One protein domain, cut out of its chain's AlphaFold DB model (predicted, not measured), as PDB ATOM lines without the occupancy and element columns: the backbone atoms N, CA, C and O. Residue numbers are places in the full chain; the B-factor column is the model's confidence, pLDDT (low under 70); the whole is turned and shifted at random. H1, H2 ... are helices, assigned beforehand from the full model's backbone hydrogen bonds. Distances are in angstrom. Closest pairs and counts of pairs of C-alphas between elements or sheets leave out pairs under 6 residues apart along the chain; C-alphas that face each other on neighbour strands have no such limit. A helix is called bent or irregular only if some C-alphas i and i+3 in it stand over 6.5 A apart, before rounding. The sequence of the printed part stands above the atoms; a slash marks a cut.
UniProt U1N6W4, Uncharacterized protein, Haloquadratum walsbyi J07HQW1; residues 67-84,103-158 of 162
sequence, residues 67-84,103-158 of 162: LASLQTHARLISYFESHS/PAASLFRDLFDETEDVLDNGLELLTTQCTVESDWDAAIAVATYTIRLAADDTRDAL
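What this domain is: This is residues 67 to 84 and 103 to 158 of the 162 residues of an uncharacterized protein of Haloquadratum walsbyi J07HQW1 (UniProt U1N6W4). Two long helices, H2 and H3, make a narrow V joined at its closed end by residues 130 to 132, and a shorter helix, H1, lies between its arms toward the open end. H1 runs side by side with H2, while its first residues, 67 to 68, meet H3 partway along. The printed part has 74 residues with three named helices, in the order H1, H2, H3, and no named strand; its class is all helix. The whole is loose, with a radius of gyration of the C-alphas of 15.3 A, and flat in outline, spanning 49 by 28 by 13 A.

Where its parts are: The printed part begins with H1, residues 67 to 82, from C-alpha 67 at (197.836, 183.529, 147.284) to C-alpha 82, 23.0 A away. After the cut comes H2, residues 103 to 129, the longest helix by residues, which starts at C-alpha 103 at (209.938, 167.492, 158.946) and measures 39.2 A from first to last C-alpha. H3, residues 133 to 158, measures 37.8 A and ends at C-alpha 158 at (189.426, 180.127, 164.626).

How they stand to each other: H1 and H2 touch, with 24 pairs of C-alphas within 8 A; their closest C-alphas are those of Ile 77 and Ala 105, 4.8 A apart. They run opposite ways at a shallow tilt of 19 degrees. H1 also touches H3, with residues 67 to 68 of H1 alone and residues 147 to 151 of H3 alone; the closest C-alphas are those of Ala 68 and Ile 147, 5.5 A apart. These two run the same way at a steep tilt of 42 degrees. H2 and H3 are close but not clearly touching: their closest C-alphas, those of Leu 126 and Ala 139, are 7.9 A apart. They run opposite ways at a shallow tilt of 25 degrees. Residues 120 to 125, which belong to H2, stand free. In H1, H2 and H3 every pair of O i and N i+4 is within hydrogen-bond range, and none of the three is bent.

The domain as a whole: The two C-alphas farthest apart are those of Ser 84 and Val 132, 49.2 A. Residues 85 to 102 are cut out and not printed, and C-alphas 84 and 103 stand 9.7 A apart across this cut, which falls in the link from H1 to H2. The link from H2 to H3, three residues, is tight. The mean pLDDT of the printed part is 95.6, and no printed residue is under 70.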
ATOM      1  N   LEU A  67     197.367 182.415 146.448       98.00
ATOM      2  CA  LEU A  67     197.836 183.529 147.284       98.00
ATOM      3  C   LEU A  67     197.400 183.406 148.755       98.00
ATOM      4  O   LEU A  67     198.189 183.684 149.661       98.00
ATOM      5  N   ALA A  68     196.165 182.966 149.012       96.19
ATOM      6  CA  ALA A  68     195.696 182.711 150.376       96.19
ATOM      7  C   ALA A  68     196.409 181.504 151.022       96.19
ATOM      8  O   ALA A  68     196.773 181.551 152.202       96.19
ATOM      9  N   SER A  69     196.646 180.440 150.250       96.44
ATOM     10  CA  SER A  69     197.383 179.253 150.698       96.44
ATOM     11  C   SER A  69     198.846 179.565 151.014       96.44
ATOM     12  O   SER A  69     199.301 179.217 152.098       96.44
ATOM     13  N   LEU A  70     199.553 180.299 150.147       98.19
ATOM     14  CA  LEU A  70     200.948 180.716 150.346       98.19
ATOM     15  C   LEU A  70     201.116 181.503 151.646       98.19
ATOM     16  O   LEU A  70     202.041 181.249 152.417       98.19
ATOM     17  N   GLN A  71     200.182 182.412 151.945       96.06
ATOM     18  CA  GLN A  71     200.200 183.141 153.211       96.06
ATOM     19  C   GLN A  71     200.086 182.200 154.422       96.06
ATOM     20  O   GLN A  71     200.743 182.419 155.440       96.06
ATOM     21  N   THR A  72     199.250 181.165 154.327       95.12
ATOM     22  CA  THR A  72     199.089 180.164 155.388       95.12
ATOM     23  C   THR A  72     200.325 179.274 155.509       95.12
ATOM     24  O   THR A  72     200.835 179.106 156.616       95.12
ATOM     25  N   HIS A  73     200.855 178.765 154.395       97.19
ATOM     26  CA  HIS A  73     202.061 177.933 154.370       97.19
ATOM     27  C   HIS A  73     203.257 178.674 154.975       97.19
ATOM     28  O   HIS A  73     203.897 178.144 155.876       97.19
ATOM     29  N   ALA A  74     203.485 179.936 154.595       96.94
ATOM     30  CA  ALA A  74     204.559 180.754 155.159       96.94
ATOM     31  C   ALA A  74     204.471 180.875 156.693       96.94
ATOM     32  O   ALA A  74     205.475 180.744 157.390       96.94
ATOM     33  N   ARG A  75     203.262 181.067 157.242       95.50
ATOM     34  CA  ARG A  75     203.056 181.117 158.701       95.50
ATOM     35  C   ARG A  75     203.361 179.779 159.373       95.50
ATOM     36  O   ARG A  75     203.943 179.772 160.455       95.50
ATOM     37  N   LEU A  76     202.968 178.667 158.752       95.12
ATOM     38  CA  LEU A  76     203.212 177.324 159.280       95.12
ATOM     39  C   LEU A  76     204.698 176.962 159.238       95.12
ATOM     40  O   LEU A  76     205.208 176.440 160.225       95.12
ATOM     41  N   ILE A  77     205.405 177.317 158.162       95.38
ATOM     42  CA  ILE A  77     206.865 177.178 158.065       95.38
ATOM     43  C   ILE A  77     207.527 177.909 159.238       95.38
ATOM     44  O   ILE A  77     208.212 177.277 160.040       95.38
ATOM     45  N   SER A  78     207.233 179.203 159.425       93.81
ATOM     46  CA  SER A  78     207.795 179.984 160.539       93.81
ATOM     47  C   SER A  78     207.438 179.413 161.919       93.81
ATOM     48  O   SER A  78     208.255 179.440 162.844       93.81
ATOM     49  N   TYR A  79     206.224 178.881 162.085       93.56
ATOM     50  CA  TYR A  79     205.817 178.226 163.327       93.56
ATOM     51  C   TYR A  79     206.669 176.982 163.617       93.56
ATOM     52  O   TYR A  79     207.248 176.877 164.696       93.56
ATOM     53  N   PHE A  80     206.801 176.062 162.663       92.31
ATOM     54  CA  PHE A  80     207.542 174.816 162.877       92.31
ATOM     55  C   PHE A  80     209.056 175.014 162.980       92.31
ATOM     56  O   PHE A  80     209.710 174.279 163.722       92.31
ATOM     57  N   GLU A  81     209.610 176.015 162.296       89.62
ATOM     58  CA  GLU A  81     211.009 176.421 162.461       89.62
ATOM     59  C   GLU A  81     211.269 176.948 163.876       89.62
ATOM     60  O   GLU A  81     212.220 176.521 164.530       89.62
ATOM     61  N   SER A  82     210.392 177.821 164.388       88.94
ATOM     62  CA  SER A  82     210.538 178.401 165.733       88.94
ATOM     63  C   SER A  82     210.286 177.416 166.880       88.94
ATOM     64  O   SER A  82     210.765 177.656 167.983       88.94
ATOM     65  N   HIS A  83     209.576 176.312 166.629       82.81
ATOM     66  CA  HIS A  83     209.261 175.275 167.623       82.81
ATOM     67  C   HIS A  83     210.069 173.984 167.410       82.81
ATOM     68  O   HIS A  83     209.682 172.913 167.881       82.81
ATOM     69  N   SER A  84     211.197 174.068 166.701       70.56
ATOM     70  CA  SER A  84     212.167 172.977 166.569       70.56
ATOM     71  C   SER A  84     213.005 172.833 167.851       70.56
ATOM     72  O   SER A  84     214.220 173.007 167.857       70.56
ATOM     73  N   PRO A 103     210.549 168.137 160.108       89.44
ATOM     74  CA  PRO A 103     209.938 167.492 158.946       89.44
ATOM     75  C   PRO A 103     208.615 168.148 158.526       89.44
ATOM     76  O   PRO A 103     208.278 168.140 157.345       89.44
ATOM     77  N   ALA A 104     207.882 168.754 159.468       90.88
ATOM     78  CA  ALA A 104     206.685 169.522 159.143       90.88
ATOM     79  C   ALA A 104     207.032 170.824 158.408       90.88
ATOM     80  O   ALA A 104     206.356 171.168 157.444       90.88
ATOM     81  N   ALA A 105     208.099 171.524 158.815       93.12
ATOM     82  CA  ALA A 105     208.562 172.714 158.103       93.12
ATOM     83  C   ALA A 105     208.975 172.366 156.667       93.12
ATOM     84  O   ALA A 105     208.563 173.062 155.745       93.12
ATOM     85  N   SER A 106     209.708 171.266 156.466       93.38
ATOM     86  CA  SER A 106     210.079 170.795 155.125       93.38
ATOM     87  C   SER A 106     208.857 170.495 154.256       93.38
ATOM     88  O   SER A 106     208.773 171.016 153.152       93.38
ATOM     89  N   LEU A 107     207.858 169.772 154.779       95.69
ATOM     90  CA  LEU A 107     206.613 169.512 154.047       95.69
ATOM     91  C   LEU A 107     205.906 170.807 153.615       95.69
ATOM     92  O   LEU A 107     205.421 170.902 152.492       95.69
ATOM     93  N   PHE A 108     205.816 171.806 154.497       96.88
ATOM     94  CA  PHE A 108     205.160 173.063 154.132       96.88
ATOM     95  C   PHE A 108     205.967 173.902 153.142       96.88
ATOM     96  O   PHE A 108     205.346 174.671 152.416       96.88
ATOM     97  N   ARG A 109     207.299 173.756 153.084       97.44
ATOM     98  CA  ARG A 109     208.116 174.356 152.018       97.44
ATOM     99  C   ARG A 109     207.809 173.700 150.676       97.44
ATOM    100  O   ARG A 109     207.471 174.419 149.748       97.44
ATOM    101  N   ASP A 110     207.766 172.370 150.615       97.88
ATOM    102  CA  ASP A 110     207.391 171.657 149.386       97.88
ATOM    103  C   ASP A 110     205.990 172.090 148.899       97.88
ATOM    104  O   ASP A 110     205.798 172.448 147.740       97.88
ATOM    105  N   LEU A 111     205.006 172.155 149.808       98.25
ATOM    106  CA  LEU A 111     203.655 172.638 149.486       98.25
ATOM    107  C   LEU A 111     203.616 174.121 149.101       98.25
ATOM    108  O   LEU A 111     202.711 174.545 148.379       98.25
ATOM    109  N   PHE A 112     204.519 174.941 149.641       98.38
ATOM    110  CA  PHE A 112     204.652 176.342 149.260       98.38
ATOM    111  C   PHE A 112     205.120 176.438 147.810       98.38
ATOM    112  O   PHE A 112     204.421 177.066 147.018       98.38
ATOM    113  N   ASP A 113     206.201 175.741 147.464       98.62
ATOM    114  CA  ASP A 113     206.788 175.736 146.122       98.62
ATOM    115  C   ASP A 113     205.780 175.210 145.081       98.62
ATOM    116  O   ASP A 113     205.503 175.874 144.085       98.62
ATOM    117  N   GLU A 114     205.101 174.090 145.359       98.62
ATOM    118  CA  GLU A 114     204.042 173.566 144.476       98.62
ATOM    119  C   GLU A 114     202.876 174.555 144.293       98.62
ATOM    120  O   GLU A 114     202.255 174.630 143.230       98.62
ATOM    121  N   THR A 115     202.538 175.319 145.336       98.50
ATOM    122  CA  THR A 115     201.468 176.324 145.259       98.50
ATOM    123  C   THR A 115     201.915 177.560 144.474       98.50
ATOM    124  O   THR A 115     201.091 178.165 143.781       98.50
ATOM    125  N   GLU A 116     203.190 177.936 144.571       98.69
ATOM    126  CA  GLU A 116     203.795 179.015 143.787       98.69
ATOM    127  C   GLU A 116     203.791 178.661 142.295       98.69
ATOM    128  O   GLU A 116     203.303 179.454 141.490       98.69
ATOM    129  N   ASP A 117     204.141 177.424 141.937       98.75
ATOM    130  CA  ASP A 117     204.038 176.936 140.557       98.75
ATOM    131  C   ASP A 117     202.603 177.055 140.009       98.75
ATOM    132  O   ASP A 117     202.379 177.436 138.855       98.75
ATOM    133  N   VAL A 118     201.583 176.743 140.819       98.50
ATOM    134  CA  VAL A 118     200.175 176.915 140.410       98.50
ATOM    135  C   VAL A 118     199.834 178.390 140.185       98.50
ATOM    136  O   VAL A 118     199.108 178.702 139.233       98.50
ATOM    137  N   LEU A 119     200.335 179.285 141.042       98.75
ATOM    138  CA  LEU A 119     200.152 180.729 140.902       98.75
ATOM    139  C   LEU A 119     200.771 181.239 139.601       98.75
ATOM    140  O   LEU A 119     200.088 181.921 138.834       98.75
ATOM    141  N   ASP A 120     202.016 180.865 139.327       98.81
ATOM    142  CA  ASP A 120     202.749 181.288 138.136       98.81
ATOM    143  C   ASP A 120     202.054 180.829 136.852       98.81
ATOM    144  O   ASP A 120     201.778 181.643 135.964       98.81
ATOM    145  N   ASN A 121     201.638 179.561 136.796       98.75
ATOM    146  CA  ASN A 121     200.826 179.043 135.691       98.75
ATOM    147  C   ASN A 121     199.509 179.826 135.529       98.75
ATOM    148  O   ASN A 121     199.057 180.102 134.415       98.75
ATOM    149  N   GLY A 122     198.862 180.198 136.638       98.50
ATOM    150  CA  GLY A 122     197.642 181.005 136.628       98.50
ATOM    151  C   GLY A 122     197.861 182.404 136.049       98.50
ATOM    152  O   GLY A 122     197.039 182.880 135.261       98.50
ATOM    153  N   LEU A 123     198.969 183.050 136.410       98.69
ATOM    154  CA  LEU A 123     199.347 184.363 135.893       98.69
ATOM    155  C   LEU A 123     199.659 184.310 134.393       98.69
ATOM    156  O   LEU A 123     199.150 185.149 133.651       98.69
ATOM    157  N   GLU A 124     200.391 183.296 133.923       98.69
ATOM    158  CA  GLU A 124     200.667 183.096 132.492       98.69
ATOM    159  C   GLU A 124     199.374 182.906 131.676       98.69
ATOM    160  O   GLU A 124     199.179 183.515 130.614       98.69
ATOM    161  N   LEU A 125     198.435 182.110 132.197       98.62
ATOM    162  CA  LEU A 125     197.131 181.921 131.568       98.62
ATOM    163  C   LEU A 125     196.316 183.219 131.535       98.62
ATOM    164  O   LEU A 125     195.686 183.507 130.518       98.62
ATOM    165  N   LEU A 126     196.332 184.031 132.598       98.44
ATOM    166  CA  LEU A 126     195.676 185.345 132.576       98.44
ATOM    167  C   LEU A 126     196.325 186.283 131.560       98.44
ATOM    168  O   LEU A 126     195.600 186.939 130.819       98.44
ATOM    169  N   THR A 127     197.654 186.303 131.455       98.31
ATOM    170  CA  THR A 127     198.358 187.080 130.424       98.31
ATOM    171  C   THR A 127     197.927 186.689 129.012       98.31
ATOM    172  O   THR A 127     197.816 187.553 128.147       98.31
ATOM    173  N   THR A 128     197.632 185.408 128.783       98.19
ATOM    174  CA  THR A 128     197.143 184.917 127.487       98.19
ATOM    175  C   THR A 128     195.668 185.255 127.246       98.19
ATOM    176  O   THR A 128     195.275 185.566 126.122       98.19
ATOM    177  N   GLN A 129     194.829 185.172 128.282       98.12
ATOM    178  CA  GLN A 129     193.374 185.287 128.155       98.12
ATOM    179  C   GLN A 129     192.845 186.719 128.260       98.12
ATOM    180  O   GLN A 129     191.813 187.019 127.659       98.12
ATOM    181  N   CYS A 130     193.503 187.581 129.032       98.12
ATOM    182  CA  CYS A 130     193.114 188.974 129.200       98.12
ATOM    183  C   CYS A 130     193.614 189.786 128.003       98.12
ATOM    184  O   CYS A 130     194.806 190.059 127.865       98.12
ATOM    185  N   THR A 131     192.691 190.180 127.133       97.12
ATOM    186  CA  THR A 131     193.002 190.902 125.887       97.12
ATOM    187  C   THR A 131     192.719 192.394 125.986       97.12
ATOM    188  O   THR A 131     193.239 193.182 125.193       97.12
ATOM    189  N   VAL A 132     191.905 192.790 126.964       97.44
ATOM    190  CA  VAL A 132     191.527 194.177 127.234       97.44
ATOM    191  C   VAL A 132     191.624 194.487 128.725       97.44
ATOM    192  O   VAL A 132     191.597 193.590 129.563       97.44
ATOM    193  N   GLU A 133     191.689 195.773 129.070       97.38
ATOM    194  CA  GLU A 133     191.818 196.224 130.464       97.38
ATOM    195  C   GLU A 133     190.705 195.681 131.373       97.38
ATOM    196  O   GLU A 133     190.963 195.215 132.479       97.38
ATOM    197  N   SER A 134     189.465 195.638 130.879       97.69
ATOM    198  CA  SER A 134     188.332 195.139 131.663       97.69
ATOM    199  C   SER A 134     188.455 193.659 132.050       97.69
ATOM    200  O   SER A 134     187.842 193.235 133.030       97.69
ATOM    201  N   ASP A 135     189.229 192.869 131.298       98.25
ATOM    202  CA  ASP A 135     189.508 191.473 131.645       98.25
ATOM    203  C   ASP A 135     190.378 191.405 132.908       98.25
ATOM    204  O   ASP A 135     190.102 190.620 133.821       98.25
ATOM    205  N   TRP A 136     191.387 192.278 132.992       98.38
ATOM    206  CA  TRP A 136     192.257 192.410 134.158       98.38
ATOM    207  C   TRP A 136     191.506 192.938 135.373       98.38
ATOM    208  O   TRP A 136     191.627 192.351 136.449       98.38
ATOM    209  N   ASP A 137     190.664 193.960 135.203       98.44
ATOM    210  CA  ASP A 137     189.805 194.465 136.281       98.44
ATOM    211  C   ASP A 137     188.935 193.347 136.873       98.44
ATOM    212  O   ASP A 137     188.836 193.186 138.096       98.44
ATOM    213  N   ALA A 138     188.333 192.519 136.010       97.50
ATOM    214  CA  ALA A 138     187.523 191.385 136.435       97.50
ATOM    215  C   ALA A 138     188.359 190.312 137.155       97.50
ATOM    216  O   ALA A 138     187.927 189.790 138.190       97.50
ATOM    217  N   ALA A 139     189.550 189.994 136.643       98.44
ATOM    218  CA  ALA A 139     190.463 189.040 137.266       98.44
ATOM    219  C   ALA A 139     190.898 189.510 138.664       98.44
ATOM    220  O   ALA A 139     190.768 188.767 139.638       98.44
ATOM    221  N   ILE A 140     191.331 190.768 138.786       98.56
ATOM    222  CA  ILE A 140     191.762 191.376 140.049       98.56
ATOM    223  C   ILE A 140     190.618 191.371 141.061       98.56
ATOM    224  O   ILE A 140     190.816 190.959 142.208       98.56
ATOM    225  N   ALA A 141     189.414 191.779 140.652       98.19
ATOM    226  CA  ALA A 141     188.248 191.789 141.530       98.19
ATOM    227  C   ALA A 141     187.935 190.385 142.071       98.19
ATOM    228  O   ALA A 141     187.714 190.209 143.274       98.19
ATOM    229  N   VAL A 142     187.967 189.368 141.205       98.31
ATOM    230  CA  VAL A 142     187.676 187.983 141.586       98.31
ATOM    231  C   VAL A 142     188.759 187.385 142.478       98.31
ATOM    232  O   VAL A 142     188.417 186.768 143.493       98.31
ATOM    233  N   ALA A 143     190.037 187.571 142.148       98.31
ATOM    234  CA  ALA A 143     191.149 187.096 142.968       98.31
ATOM    235  C   ALA A 143     191.118 187.755 144.356       98.31
ATOM    236  O   ALA A 143     191.150 187.065 145.374       98.31
ATOM    237  N   THR A 144     190.930 189.077 144.403       98.31
ATOM    238  CA  THR A 144     190.839 189.848 145.650       98.31
ATOM    239  C   THR A 144     189.698 189.364 146.536       98.31
ATOM    240  O   THR A 144     189.882 189.174 147.739       98.31
ATOM    241  N   TYR A 145     188.510 189.154 145.965       97.88
ATOM    242  CA  TYR A 145     187.379 188.649 146.740       97.88
ATOM    243  C   TYR A 145     187.636 187.231 147.257       97.88
ATOM    244  O   TYR A 145     187.321 186.940 148.406       97.88
ATOM    245  N   THR A 146     188.271 186.373 146.452       97.31
ATOM    246  CA  THR A 146     188.648 185.013 146.872       97.31
ATOM    247  C   THR A 146     189.578 185.037 148.086       97.31
ATOM    248  O   THR A 146     189.347 184.300 149.041       97.31
ATOM    249  N   ILE A 147     190.589 185.913 148.082       97.06
ATOM    250  CA  ILE A 147     191.538 186.065 149.197       97.06
ATOM    251  C   ILE A 147     190.820 186.531 150.466       97.06
ATOM    252  O   ILE A 147     191.036 185.974 151.539       97.06
ATOM    253  N   ARG A 148     189.940 187.535 150.353       96.06
ATOM    254  CA  ARG A 148     189.150 188.023 151.496       96.06
ATOM    255  C   ARG A 148     188.272 186.919 152.067       96.06
ATOM    256  O   ARG A 148     188.294 186.697 153.266       96.06
ATOM    257  N   LEU A 149     187.572 186.188 151.205       95.56
ATOM    258  CA  LEU A 149     186.704 185.098 151.627       95.56
ATOM    259  C   LEU A 149     187.482 183.989 152.349       95.56
ATOM    260  O   LEU A 149     187.014 183.492 153.364       95.56
ATOM    261  N   ALA A 150     188.684 183.648 151.876       93.75
ATOM    262  CA  ALA A 150     189.559 182.691 152.556       93.75
ATOM    263  C   ALA A 150     190.019 183.194 153.937       93.75
ATOM    264  O   ALA A 150     190.066 182.430 154.902       93.75
ATOM    265  N   ALA A 151     190.348 184.484 154.045       91.56
ATOM    266  CA  ALA A 151     190.722 185.093 155.316       91.56
ATOM    267  C   ALA A 151     189.547 185.116 156.305       91.56
ATOM    268  O   ALA A 151     189.746 184.865 157.492       91.56
ATOM    269  N   ASP A 152     188.339 185.406 155.823       93.75
ATOM    270  CA  ASP A 152     187.111 185.409 156.617       93.75
ATOM    271  C   ASP A 152     186.795 183.996 157.126       93.75
ATOM    272  O   ASP A 152     186.643 183.819 158.329       93.75
ATOM    273  N   ASP A 153     186.835 182.988 156.248       90.69
ATOM    274  CA  ASP A 153     186.633 181.572 156.592       90.69
ATOM    275  C   ASP A 153     187.638 181.089 157.652       90.69
ATOM    276  O   ASP A 153     187.264 180.485 158.656       90.69
ATOM    277  N   THR A 154     188.915 181.456 157.498       88.31
ATOM    278  CA  THR A 154     189.953 181.142 158.494       88.31
ATOM    279  C   THR A 154     189.667 181.812 159.839       88.31
ATOM    280  O   THR A 154     189.842 181.198 160.892       88.31
ATOM    281  N   ARG A 155     189.237 183.081 159.836       91.88
ATOM    282  CA  ARG A 155     188.894 183.806 161.068       91.88
ATOM    283  C   ARG A 155     187.682 183.198 161.761       91.88
ATOM    284  O   ARG A 155     187.715 183.058 162.980       91.88
ATOM    285  N   ASP A 156     186.657 182.829 161.005       90.69
ATOM    286  CA  ASP A 156     185.440 182.217 161.536       90.69
ATOM    287  C   ASP A 156     185.736 180.829 162.118       90.69
ATOM    288  O   ASP A 156     185.292 180.520 163.225       90.69
ATOM    289  N   ALA A 157     186.566 180.029 161.439       89.31
ATOM    290  CA  ALA A 157     187.027 178.740 161.949       89.31
ATOM    291  C   ALA A 157     187.775 178.886 163.283       89.31
ATOM    292  O   ALA A 157     187.485 178.165 164.235       89.31
ATOM    293  N   LEU A 158     188.694 179.854 163.385       89.44
ATOM    294  CA  LEU A 158     189.426 180.127 164.626       89.44
ATOM    295  C   LEU A 158     188.513 180.642 165.748       89.44
ATOM    296  O   LEU A 158     188.671 180.233 166.894       89.44
TER     297      LEU A 158